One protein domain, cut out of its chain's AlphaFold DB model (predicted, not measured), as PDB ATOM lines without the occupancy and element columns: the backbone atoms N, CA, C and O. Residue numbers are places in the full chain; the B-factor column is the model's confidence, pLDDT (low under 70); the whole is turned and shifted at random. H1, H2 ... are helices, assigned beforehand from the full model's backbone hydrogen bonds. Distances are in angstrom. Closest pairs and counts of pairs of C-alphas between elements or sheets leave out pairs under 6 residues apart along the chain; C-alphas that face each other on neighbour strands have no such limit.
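Overview. This is residues 77 to 144 of the 151 residues of an uncharacterized protein of Rubrobacteraceae bacterium (UniProt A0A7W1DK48). One long helix, H1, makes the length of the domain like an arm, and a small, loose head sits at its last end, where the short helix H3 crosses it about perpendicularly and the still shorter H2 packs on H3 by a thin contact. Residues 81 to 86 and 88 to 93 of H1 stand free, and residues 134 to 139, of which 134 to 136 belong to H3, stick out from the head. The printed part has 68 residues with three named helices, in the order H1, H2, H3 along the chain, and no named strand; the class is all helix, with 40 of the residues in the helices. The whole is loose, with a radius of gyration of the C-alphas of 14.4 A, and elongated, spanning 45 by 28 by 21 A.

Arrangement. H1, residues 81 to 102, is the longest helix. H3, residues 125 to 136, touches H1, and H1 touches H3 with residues 95 to 102 alone. The closest C-alphas of the two are those of Gly 102 and Ala 129, 4.3 A apart. The lines of H1 and H3 stand at 74 degrees, about perpendicular, and their centres are 16.5 A apart. H2, residues 113 to 118, only just touches H3, with 3 pairs of C-alphas within 8 A, and H3 touches H2 with residues 128 to 131 alone. Their closest C-alphas are those of Arg 114 and Met 128, 7.1 A apart. H2 and H3 run opposite ways at a steep tilt of 62 degrees. H1 and H2 are apart. In H1, H2 and H3 every O i to N i+4 pair is within hydrogen-bond range.

Along the chain. H1 runs from Pro 81, with its C-alpha at (-27.697, 33.375, -2.872), to Gly 102, with its C-alpha at (-48.676, 47.428, 14.876), 30.9 A from first to last C-alpha. H3 runs from Val 125 to Leu 136, 16.6 A, and its last C-alpha is at (-41.883, 58.205, 18.762). H2 runs from Phe 113 to Ser 118, 8.5 A.

Size, cuts and confidence. The two C-alphas farthest apart are those of Ser 80 and Glu 111, 44.9 A. The C-alphas of the first and last printed residues, Lys 77 and Leu 144, are 30.4 A apart. The printed part has no cut. The link from H1 to H2, 10 residues, and the link from H2 to H3, 6 residues, are both short. The mean pLDDT of the printed part is 85.2, and residues 120 to 122 are under 70.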
ATOM      1  N   LYS A  77     -30.237  44.593  -5.723       88.69
ATOM      2  CA  LYS A  77     -29.485  43.619  -6.521       88.69
ATOM      3  C   LYS A  77     -28.494  42.902  -5.614       88.69
ATOM      4  O   LYS A  77     -27.537  43.508  -5.138       88.69
ATOM      5  N   VAL A  78     -28.728  41.617  -5.361       88.88
ATOM      6  CA  VAL A  78     -27.849  40.797  -4.523       88.88
ATOM      7  C   VAL A  78     -27.065  39.827  -5.402       88.88
ATOM      8  O   VAL A  78     -27.656  39.040  -6.130       88.88
ATOM      9  N   GLY A  79     -25.734  39.893  -5.333       88.44
ATOM     10  CA  GLY A  79     -24.841  39.107  -6.193       88.44
ATOM     11  C   GLY A  79     -24.593  37.659  -5.756       88.44
ATOM     12  O   GLY A  79     -23.888  36.953  -6.464       88.44
ATOM     13  N   SER A  80     -25.119  37.214  -4.605       94.69
ATOM     14  CA  SER A  80     -24.988  35.816  -4.165       94.69
ATOM     15  C   SER A  80     -26.239  35.295  -3.440       94.69
ATOM     16  O   SER A  80     -26.903  36.074  -2.738       94.69
ATOM     17  N   PRO A  81     -26.560  33.992  -3.559       92.56
ATOM     18  CA  PRO A  81     -27.697  33.375  -2.872       92.56
ATOM     19  C   PRO A  81     -27.642  33.506  -1.343       92.56
ATOM     20  O   PRO A  81     -28.661  33.753  -0.701       92.56
ATOM     21  N   GLU A  82     -26.457  33.422  -0.742       95.06
ATOM     22  CA  GLU A  82     -26.263  33.486   0.715       95.06
ATOM     23  C   GLU A  82     -26.590  34.880   1.246       95.06
ATOM     24  O   GLU A  82     -27.206  35.037   2.302       95.06
ATOM     25  N   ARG A  83     -26.201  35.922   0.502       92.81
ATOM     26  CA  ARG A  83     -26.547  37.305   0.844       92.81
ATOM     27  C   ARG A  83     -28.048  37.540   0.709       92.81
ATOM     28  O   ARG A  83     -28.606  38.258   1.535       92.81
ATOM     29  N   LEU A  84     -28.693  36.936  -0.291       93.19
ATOM     30  CA  LEU A  84     -30.139  37.042  -0.471       93.19
ATOM     31  C   LEU A  84     -30.870  36.346   0.680       93.19
ATOM     32  O   LEU A  84     -31.780  36.930   1.257       93.19
ATOM     33  N   SER A  85     -30.429  35.149   1.067       93.88
ATOM     34  CA  SER A  85     -30.971  34.420   2.216       93.88
ATOM     35  C   SER A  85     -30.877  35.241   3.507       93.88
ATOM     36  O   SER A  85     -31.886  35.444   4.182       93.88
ATOM     37  N   ARG A  86     -29.705  35.826   3.801       94.94
ATOM     38  CA  ARG A  86     -29.527  36.710   4.968       94.94
ATOM     39  C   ARG A  86     -30.429  37.943   4.920       94.94
ATOM     40  O   ARG A  86     -31.009  38.305   5.940       94.94
ATOM     41  N   LEU A  87     -30.570  38.570   3.751       93.94
ATOM     42  CA  LEU A  87     -31.460  39.719   3.564       93.94
ATOM     43  C   LEU A  87     -32.924  39.343   3.819       93.94
ATOM     44  O   LEU A  87     -33.621  40.066   4.525       93.94
ATOM     45  N   LEU A  88     -33.387  38.218   3.270       93.44
ATOM     46  CA  LEU A  88     -34.754  37.733   3.463       93.44
ATOM     47  C   LEU A  88     -35.027  37.381   4.926       93.44
ATOM     48  O   LEU A  88     -36.095  37.711   5.432       93.44
ATOM     49  N   MET A  89     -34.059  36.772   5.612       94.69
ATOM     50  CA  MET A  89     -34.166  36.475   7.039       94.69
ATOM     51  C   MET A  89     -34.295  37.761   7.861       94.69
ATOM     52  O   MET A  89     -35.252  37.903   8.614       94.69
ATOM     53  N   ALA A  90     -33.401  38.734   7.651       93.75
ATOM     54  CA  ALA A  90     -33.457  40.024   8.338       93.75
ATOM     55  C   ALA A  90     -34.768  40.778   8.057       93.75
ATOM     56  O   ALA A  90     -35.389  41.316   8.974       93.75
ATOM     57  N   LEU A  91     -35.226  40.776   6.802       93.00
ATOM     58  CA  LEU A  91     -36.482  41.406   6.408       93.00
ATOM     59  C   LEU A  91     -37.694  40.710   7.037       93.00
ATOM     60  O   LEU A  91     -38.613  41.386   7.494       93.00
ATOM     61  N   SER A  92     -37.692  39.377   7.093       92.25
ATOM     62  CA  SER A  92     -38.736  38.607   7.770       92.25
ATOM     63  C   SER A  92     -38.788  38.959   9.252       92.25
ATOM     64  O   SER A  92     -39.866  39.242   9.763       92.25
ATOM     65  N   THR A  93     -37.640  39.014   9.934       92.31
ATOM     66  CA  THR A  93     -37.563  39.420  11.343       92.31
ATOM     67  C   THR A  93     -38.096  40.838  11.549       92.31
ATOM     68  O   THR A  93     -38.913  41.056  12.442       92.31
ATOM     69  N   ALA A  94     -37.705  41.792  10.699       90.81
ATOM     70  CA  ALA A  94     -38.181  43.170  10.778       90.81
ATOM     71  C   ALA A  94     -39.704  43.273  10.575       90.81
ATOM     72  O   ALA A  94     -40.386  43.947  11.343       90.81
ATOM     73  N   LEU A  95     -40.260  42.574   9.580       89.75
ATOM     74  CA  LEU A  95     -41.704  42.551   9.325       89.75
ATOM     75  C   LEU A  95     -42.486  41.876  10.455       89.75
ATOM     76  O   LEU A  95     -43.555  42.367  10.820       89.75
ATOM     77  N   SER A  96     -41.968  40.788  11.030       89.56
ATOM     78  CA  SER A  96     -42.563  40.146  12.207       89.56
ATOM     79  C   SER A  96     -42.588  41.097  13.400       89.56
ATOM     80  O   SER A  96     -43.614  41.224  14.060       89.56
ATOM     81  N   TRP A  97     -41.494  41.819  13.637       89.75
ATOM     82  CA  TRP A  97     -41.408  42.783  14.728       89.75
ATOM     83  C   TRP A  97     -42.363  43.969  14.543       89.75
ATOM     84  O   TRP A  97     -43.142  44.279  15.442       89.75
ATOM     85  N   LEU A  98     -42.405  44.560  13.346       90.00
ATOM     86  CA  LEU A  98     -43.379  45.602  13.004       90.00
ATOM     87  C   LEU A  98     -44.821  45.099  13.114       90.00
ATOM     88  O   LEU A  98     -45.701  45.839  13.537       90.00
ATOM     89  N   THR A  99     -45.074  43.838  12.763       89.00
ATOM     90  CA  THR A  99     -46.396  43.232  12.941       89.00
ATOM     91  C   THR A  99     -46.773  43.200  14.416       89.00
ATOM     92  O   THR A  99     -47.844  43.683  14.765       89.00
ATOM     93  N   LEU A 100     -45.884  42.713  15.284       88.31
ATOM     94  CA  LEU A 100     -46.125  42.679  16.726       88.31
ATOM     95  C   LEU A 100     -46.364  44.077  17.306       88.31
ATOM     96  O   LEU A 100     -47.256  44.229  18.127       88.31
ATOM     97  N   MET A 101     -45.638  45.101  16.849       87.75
ATOM     98  CA  MET A 101     -45.843  46.485  17.297       87.75
ATOM     99  C   MET A 101     -47.140  47.117  16.777       87.75
ATOM    100  O   MET A 101     -47.771  47.911  17.466       87.75
ATOM    101  N   GLY A 102     -47.515  46.824  15.532       87.50
ATOM    102  CA  GLY A 102     -48.676  47.428  14.876       87.50
ATOM    103  C   GLY A 102     -50.005  46.774  15.251       87.50
ATOM    104  O   GLY A 102     -51.059  47.240  14.812       87.50
ATOM    105  N   LEU A 103     -49.972  45.669  15.995       86.31
ATOM    106  CA  LEU A 103     -51.163  44.994  16.491       86.31
ATOM    107  C   LEU A 103     -51.778  45.796  17.651       86.31
ATOM    108  O   LEU A 103     -51.040  46.236  18.537       86.31
ATOM    109  N   PRO A 104     -53.108  45.993  17.688       81.88
ATOM    110  CA  PRO A 104     -53.787  46.615  18.828       81.88
ATOM    111  C   PRO A 104     -53.455  45.948  20.169       81.88
ATOM    112  O   PRO A 104     -53.322  46.623  21.184       81.88
ATOM    113  N   GLU A 105     -53.259  44.630  20.153       84.25
ATOM    114  CA  GLU A 105     -52.925  43.794  21.307       84.25
ATOM    115  C   GLU A 105     -51.553  44.124  21.913       84.25
ATOM    116  O   GLU A 105     -51.285  43.755  23.053       84.25
ATOM    117  N   SER A 106     -50.690  44.843  21.187       82.62
ATOM    118  CA  SER A 106     -49.393  45.299  21.700       82.62
ATOM    119  C   SER A 106     -49.513  46.329  22.824       82.62
ATOM    120  O   SER A 106     -48.559  46.527  23.572       82.62
ATOM    121  N   GLY A 107     -50.652  47.030  22.917       84.25
ATOM    122  CA  GLY A 107     -50.844  48.148  23.841       84.25
ATOM    123  C   GLY A 107     -49.999  49.390  23.521       84.25
ATOM    124  O   GLY A 107     -50.008  50.340  24.296       84.25
ATOM    125  N   LEU A 108     -49.271  49.409  22.396       85.19
ATOM    126  CA  LEU A 108     -48.387  50.520  22.014       85.19
ATOM    127  C   LEU A 108     -49.087  51.593  21.184       85.19
ATOM    128  O   LEU A 108     -48.591  52.713  21.070       85.19
ATOM    129  N   LEU A 109     -50.209  51.243  20.556       86.25
ATOM    130  CA  LEU A 109     -50.951  52.157  19.702       86.25
ATOM    131  C   LEU A 109     -51.855  53.057  20.556       86.25
ATOM    132  O   LEU A 109     -52.692  52.531  21.289       86.25
ATOM    133  N   PRO A 110     -51.752  54.392  20.425       84.81
ATOM    134  CA  PRO A 110     -52.672  55.305  21.090       84.81
ATOM    135  C   PRO A 110     -54.132  55.063  20.681       84.81
ATOM    136  O   PRO A 110     -54.424  54.594  19.572       84.81
ATOM    137  N   GLU A 111     -55.072  55.444  21.544       84.50
ATOM    138  CA  GLU A 111     -56.496  55.401  21.207       84.50
ATOM    139  C   GLU A 111     -56.794  56.244  19.959       84.50
ATOM    140  O   GLU A 111     -56.240  57.322  19.749       84.50
ATOM    141  N   GLY A 112     -57.637  55.720  19.065       82.00
ATOM    142  CA  GLY A 112     -57.973  56.390  17.805       82.00
ATOM    143  C   GLY A 112     -56.831  56.475  16.779       82.00
ATOM    144  O   GLY A 112     -57.067  56.910  15.650       82.00
ATOM    145  N   PHE A 113     -55.619  55.998  17.090       84.69
ATOM    146  CA  PHE A 113     -54.450  56.117  16.209       84.69
ATOM    147  C   PHE A 113     -54.660  55.440  14.852       84.69
ATOM    148  O   PHE A 113     -54.320  55.992  13.807       84.69
ATOM    149  N   ARG A 114     -55.317  54.273  14.839       81.38
ATOM    150  CA  ARG A 114     -55.673  53.583  13.592       81.38
ATOM    151  C   ARG A 114     -56.586  54.426  12.703       81.38
ATOM    152  O   ARG A 114     -56.383  54.448  11.493       81.38
ATOM    153  N   ALA A 115     -57.570  55.112  13.287       82.56
ATOM    154  CA  ALA A 115     -58.468  55.987  12.540       82.56
ATOM    155  C   ALA A 115     -57.691  57.173  11.950       82.56
ATOM    156  O   ALA A 115     -57.797  57.430  10.750       82.56
ATOM    157  N   ALA A 116     -56.830  57.799  12.760       81.25
ATOM    158  CA  ALA A 116     -55.983  58.916  12.349       81.25
ATOM    159  C   ALA A 116     -55.050  58.558  11.181       81.25
ATOM    160  O   ALA A 116     -54.960  59.307  10.212       81.25
ATOM    161  N   VAL A 117     -54.402  57.390  11.221       79.94
ATOM    162  CA  VAL A 117     -53.522  56.938  10.129       79.94
ATOM    163  C   VAL A 117     -54.332  56.465   8.914       79.94
ATOM    164  O   VAL A 117     -53.914  56.664   7.775       79.94
ATOM    165  N   SER A 118     -55.532  55.906   9.114       78.44
ATOM    166  CA  SER A 118     -56.403  55.464   8.011       78.44
ATOM    167  C   SER A 118     -57.057  56.582   7.208       78.44
ATOM    168  O   SER A 118     -57.466  56.338   6.072       78.44
ATOM    169  N   ALA A 119     -57.082  57.809   7.733       71.25
ATOM    170  CA  ALA A 119     -57.500  58.990   6.978       71.25
ATOM    171  C   ALA A 119     -56.657  59.200   5.701       71.25
ATOM    172  O   ALA A 119     -57.124  59.808   4.743       71.25
ATOM    173  N   TRP A 120     -55.446  58.636   5.661       60.41
ATOM    174  CA  TRP A 120     -54.489  58.756   4.561       60.41
ATOM    175  C   TRP A 120     -54.489  57.543   3.609       60.41
ATOM    176  O   TRP A 120     -53.657  57.467   2.706       60.41
ATOM    177  N   GLY A 121     -55.409  56.580   3.786       66.62
ATOM    178  CA  GLY A 121     -55.600  55.433   2.888       66.62
ATOM    179  C   GLY A 121     -55.678  54.068   3.586       66.62
ATOM    180  O   GLY A 121     -55.857  53.955   4.798       66.62
ATOM    181  N   ARG A 122     -55.551  52.977   2.812       66.19
ATOM    182  CA  ARG A 122     -55.547  51.607   3.367       66.19
ATOM    183  C   ARG A 122     -54.250  51.344   4.138       66.19
ATOM    184  O   ARG A 122     -53.196  51.162   3.531       66.19
ATOM    185  N   VAL A 123     -54.352  51.250   5.459       75.38
ATOM    186  CA  VAL A 123     -53.199  51.043   6.347       75.38
ATOM    187  C   VAL A 123     -52.940  49.552   6.572       75.38
ATOM    188  O   VAL A 123     -53.852  48.816   6.952       75.38
ATOM    189  N   SER A 124     -51.702  49.098   6.329       81.81
ATOM    190  CA  SER A 124     -51.237  47.780   6.789       81.81
ATOM    191  C   SER A 124     -50.836  47.825   8.257       81.81
ATOM    192  O   SER A 124     -50.517  48.892   8.772       81.81
ATOM    193  N   VAL A 125     -50.797  46.678   8.931       86.00
ATOM    194  CA  VAL A 125     -50.281  46.623  10.308       86.00
ATOM    195  C   VAL A 125     -48.822  47.074  10.370       86.00
ATOM    196  O   VAL A 125     -48.476  47.902  11.207       86.00
ATOM    197  N   SER A 126     -47.995  46.673   9.404       86.38
ATOM    198  CA  SER A 126     -46.629  47.193   9.277       86.38
ATOM    199  C   SER A 126     -46.598  48.712   9.063       86.38
ATOM    200  O   SER A 126     -45.756  49.397   9.631       86.38
ATOM    201  N   SER A 127     -47.540  49.266   8.288       84.19
ATOM    202  CA  SER A 127     -47.659  50.724   8.119       84.19
ATOM    203  C   SER A 127     -48.034  51.416   9.428       84.19
ATOM    204  O   SER A 127     -47.556  52.518   9.680       84.19
ATOM    205  N   MET A 128     -48.862  50.779  10.265       88.50
ATOM    206  CA  MET A 128     -49.205  51.325  11.576       88.50
ATOM    207  C   MET A 128     -47.984  51.423  12.483       88.50
ATOM    208  O   MET A 128     -47.766  52.461  13.102       88.50
ATOM    209  N   ALA A 129     -47.177  50.364  12.520       89.75
ATOM    210  CA  ALA A 129     -45.949  50.340  13.303       89.75
ATOM    211  C   ALA A 129     -44.922  51.366  12.811       89.75
ATOM    212  O   ALA A 129     -44.294  52.032  13.626       89.75
ATOM    213  N   LEU A 130     -44.783  51.548  11.494       88.94
ATOM    214  CA  LEU A 130     -43.894  52.573  10.938       88.94
ATOM    215  C   LEU A 130     -44.327  53.990  11.336       88.94
ATOM    216  O   LEU A 130     -43.488  54.775  11.760       88.94
ATOM    217  N   TRP A 131     -45.626  54.296  11.276       88.06
ATOM    218  CA  TRP A 131     -46.156  55.582  11.746       88.06
ATOM    219  C   TRP A 131     -45.951  55.794  13.246       88.06
ATOM    220  O   TRP A 131     -45.671  56.908  13.685       88.06
ATOM    221  N   LEU A 132     -46.091  54.733  14.044       88.75
ATOM    222  CA  LEU A 132     -45.794  54.785  15.472       88.75
ATOM    223  C   LEU A 132     -44.309  55.099  15.710       88.75
ATOM    224  O   LEU A 132     -43.999  55.983  16.502       88.75
ATOM    225  N   LEU A 133     -43.400  54.424  15.002       88.88
ATOM    226  CA  LEU A 133     -41.958  54.676  15.088       88.88
ATOM    227  C   LEU A 133     -41.600  56.107  14.671       88.88
ATOM    228  O   LEU A 133     -40.808  56.756  15.347       88.88
ATOM    229  N   GLU A 134     -42.214  56.620  13.605       87.69
ATOM    230  CA  GLU A 134     -42.037  58.006  13.162       87.69
ATOM    231  C   GLU A 134     -42.502  59.004  14.232       87.69
ATOM    232  O   GLU A 134     -41.810  59.981  14.510       87.69
ATOM    233  N   LYS A 135     -43.637  58.735  14.889       85.69
ATOM    234  CA  LYS A 135     -44.149  59.566  15.988       85.69
ATOM    235  C   LYS A 135     -43.270  59.534  17.233       85.69
ATOM    236  O   LYS A 135     -43.131  60.562  17.887       85.69
ATOM    237  N   LEU A 136     -42.723  58.372  17.578       85.25
ATOM    238  CA  LEU A 136     -41.883  58.205  18.762       85.25
ATOM    239  C   LEU A 136     -40.453  58.711  18.544       85.25
ATOM    240  O   LEU A 136     -39.772  59.031  19.515       85.25
ATOM    241  N   GLY A 137     -39.974  58.740  17.298       82.12
ATOM    242  CA  GLY A 137     -38.590  59.082  16.957       82.12
ATOM    243  C   GLY A 137     -37.549  58.071  17.463       82.12
ATOM    244  O   GLY A 137     -36.357  58.251  17.227       82.12
ATOM    245  N   ASN A 138     -37.977  57.012  18.159       78.75
ATOM    246  CA  ASN A 138     -37.137  55.945  18.681       78.75
ATOM    247  C   ASN A 138     -37.947  54.649  18.859       78.75
ATOM    248  O   ASN A 138     -39.180  54.641  18.821       78.75
ATOM    249  N   ILE A 139     -37.240  53.543  19.064       78.69
ATOM    250  CA  ILE A 139     -37.815  52.228  19.328       78.69
ATOM    251  C   ILE A 139     -38.344  52.189  20.774       78.69
ATOM    252  O   ILE A 139     -37.588  52.513  21.693       78.69
ATOM    253  N   PRO A 140     -39.603  51.768  21.021       78.00
ATOM    254  CA  PRO A 140     -40.110  51.618  22.382       78.00
ATOM    255  C   PRO A 140     -39.253  50.636  23.191       78.00
ATOM    256  O   PRO A 140     -38.969  49.531  22.730       78.00
ATOM    257  N   LEU A 141     -38.892  50.994  24.426       75.25
ATOM    258  CA  LEU A 141     -38.044  50.152  25.287       75.25
ATOM    259  C   LEU A 141     -38.670  48.783  25.593       75.25
ATOM    260  O   LEU A 141     -37.962  47.789  25.704       75.25
ATOM    261  N   CYS A 142     -39.999  48.708  25.671       76.56
ATOM    262  CA  CYS A 142     -40.732  47.452  25.834       76.56
ATOM    263  C   CYS A 142     -40.608  46.504  24.627       76.56
ATOM    264  O   CYS A 142     -40.915  45.321  24.754       76.56
ATOM    265  N   CYS A 143     -40.159  47.006  23.474       71.00
ATOM    266  CA  CYS A 143     -39.924  46.227  22.263       71.00
ATOM    267  C   CYS A 143     -38.477  45.746  22.127       71.00
ATOM    268  O   CYS A 143     -38.186  44.998  21.191       71.00
ATOM    269  N   LEU A 144     -37.576  46.185  23.011       74.62
ATOM    270  CA  LEU A 144     -36.187  45.744  23.030       74.62
ATOM    271  C   LEU A 144     -36.039  44.499  23.916       74.62
ATOM    272  O   LEU A 144     -36.752  44.366  24.916       74.62
TER     273      LEU A 144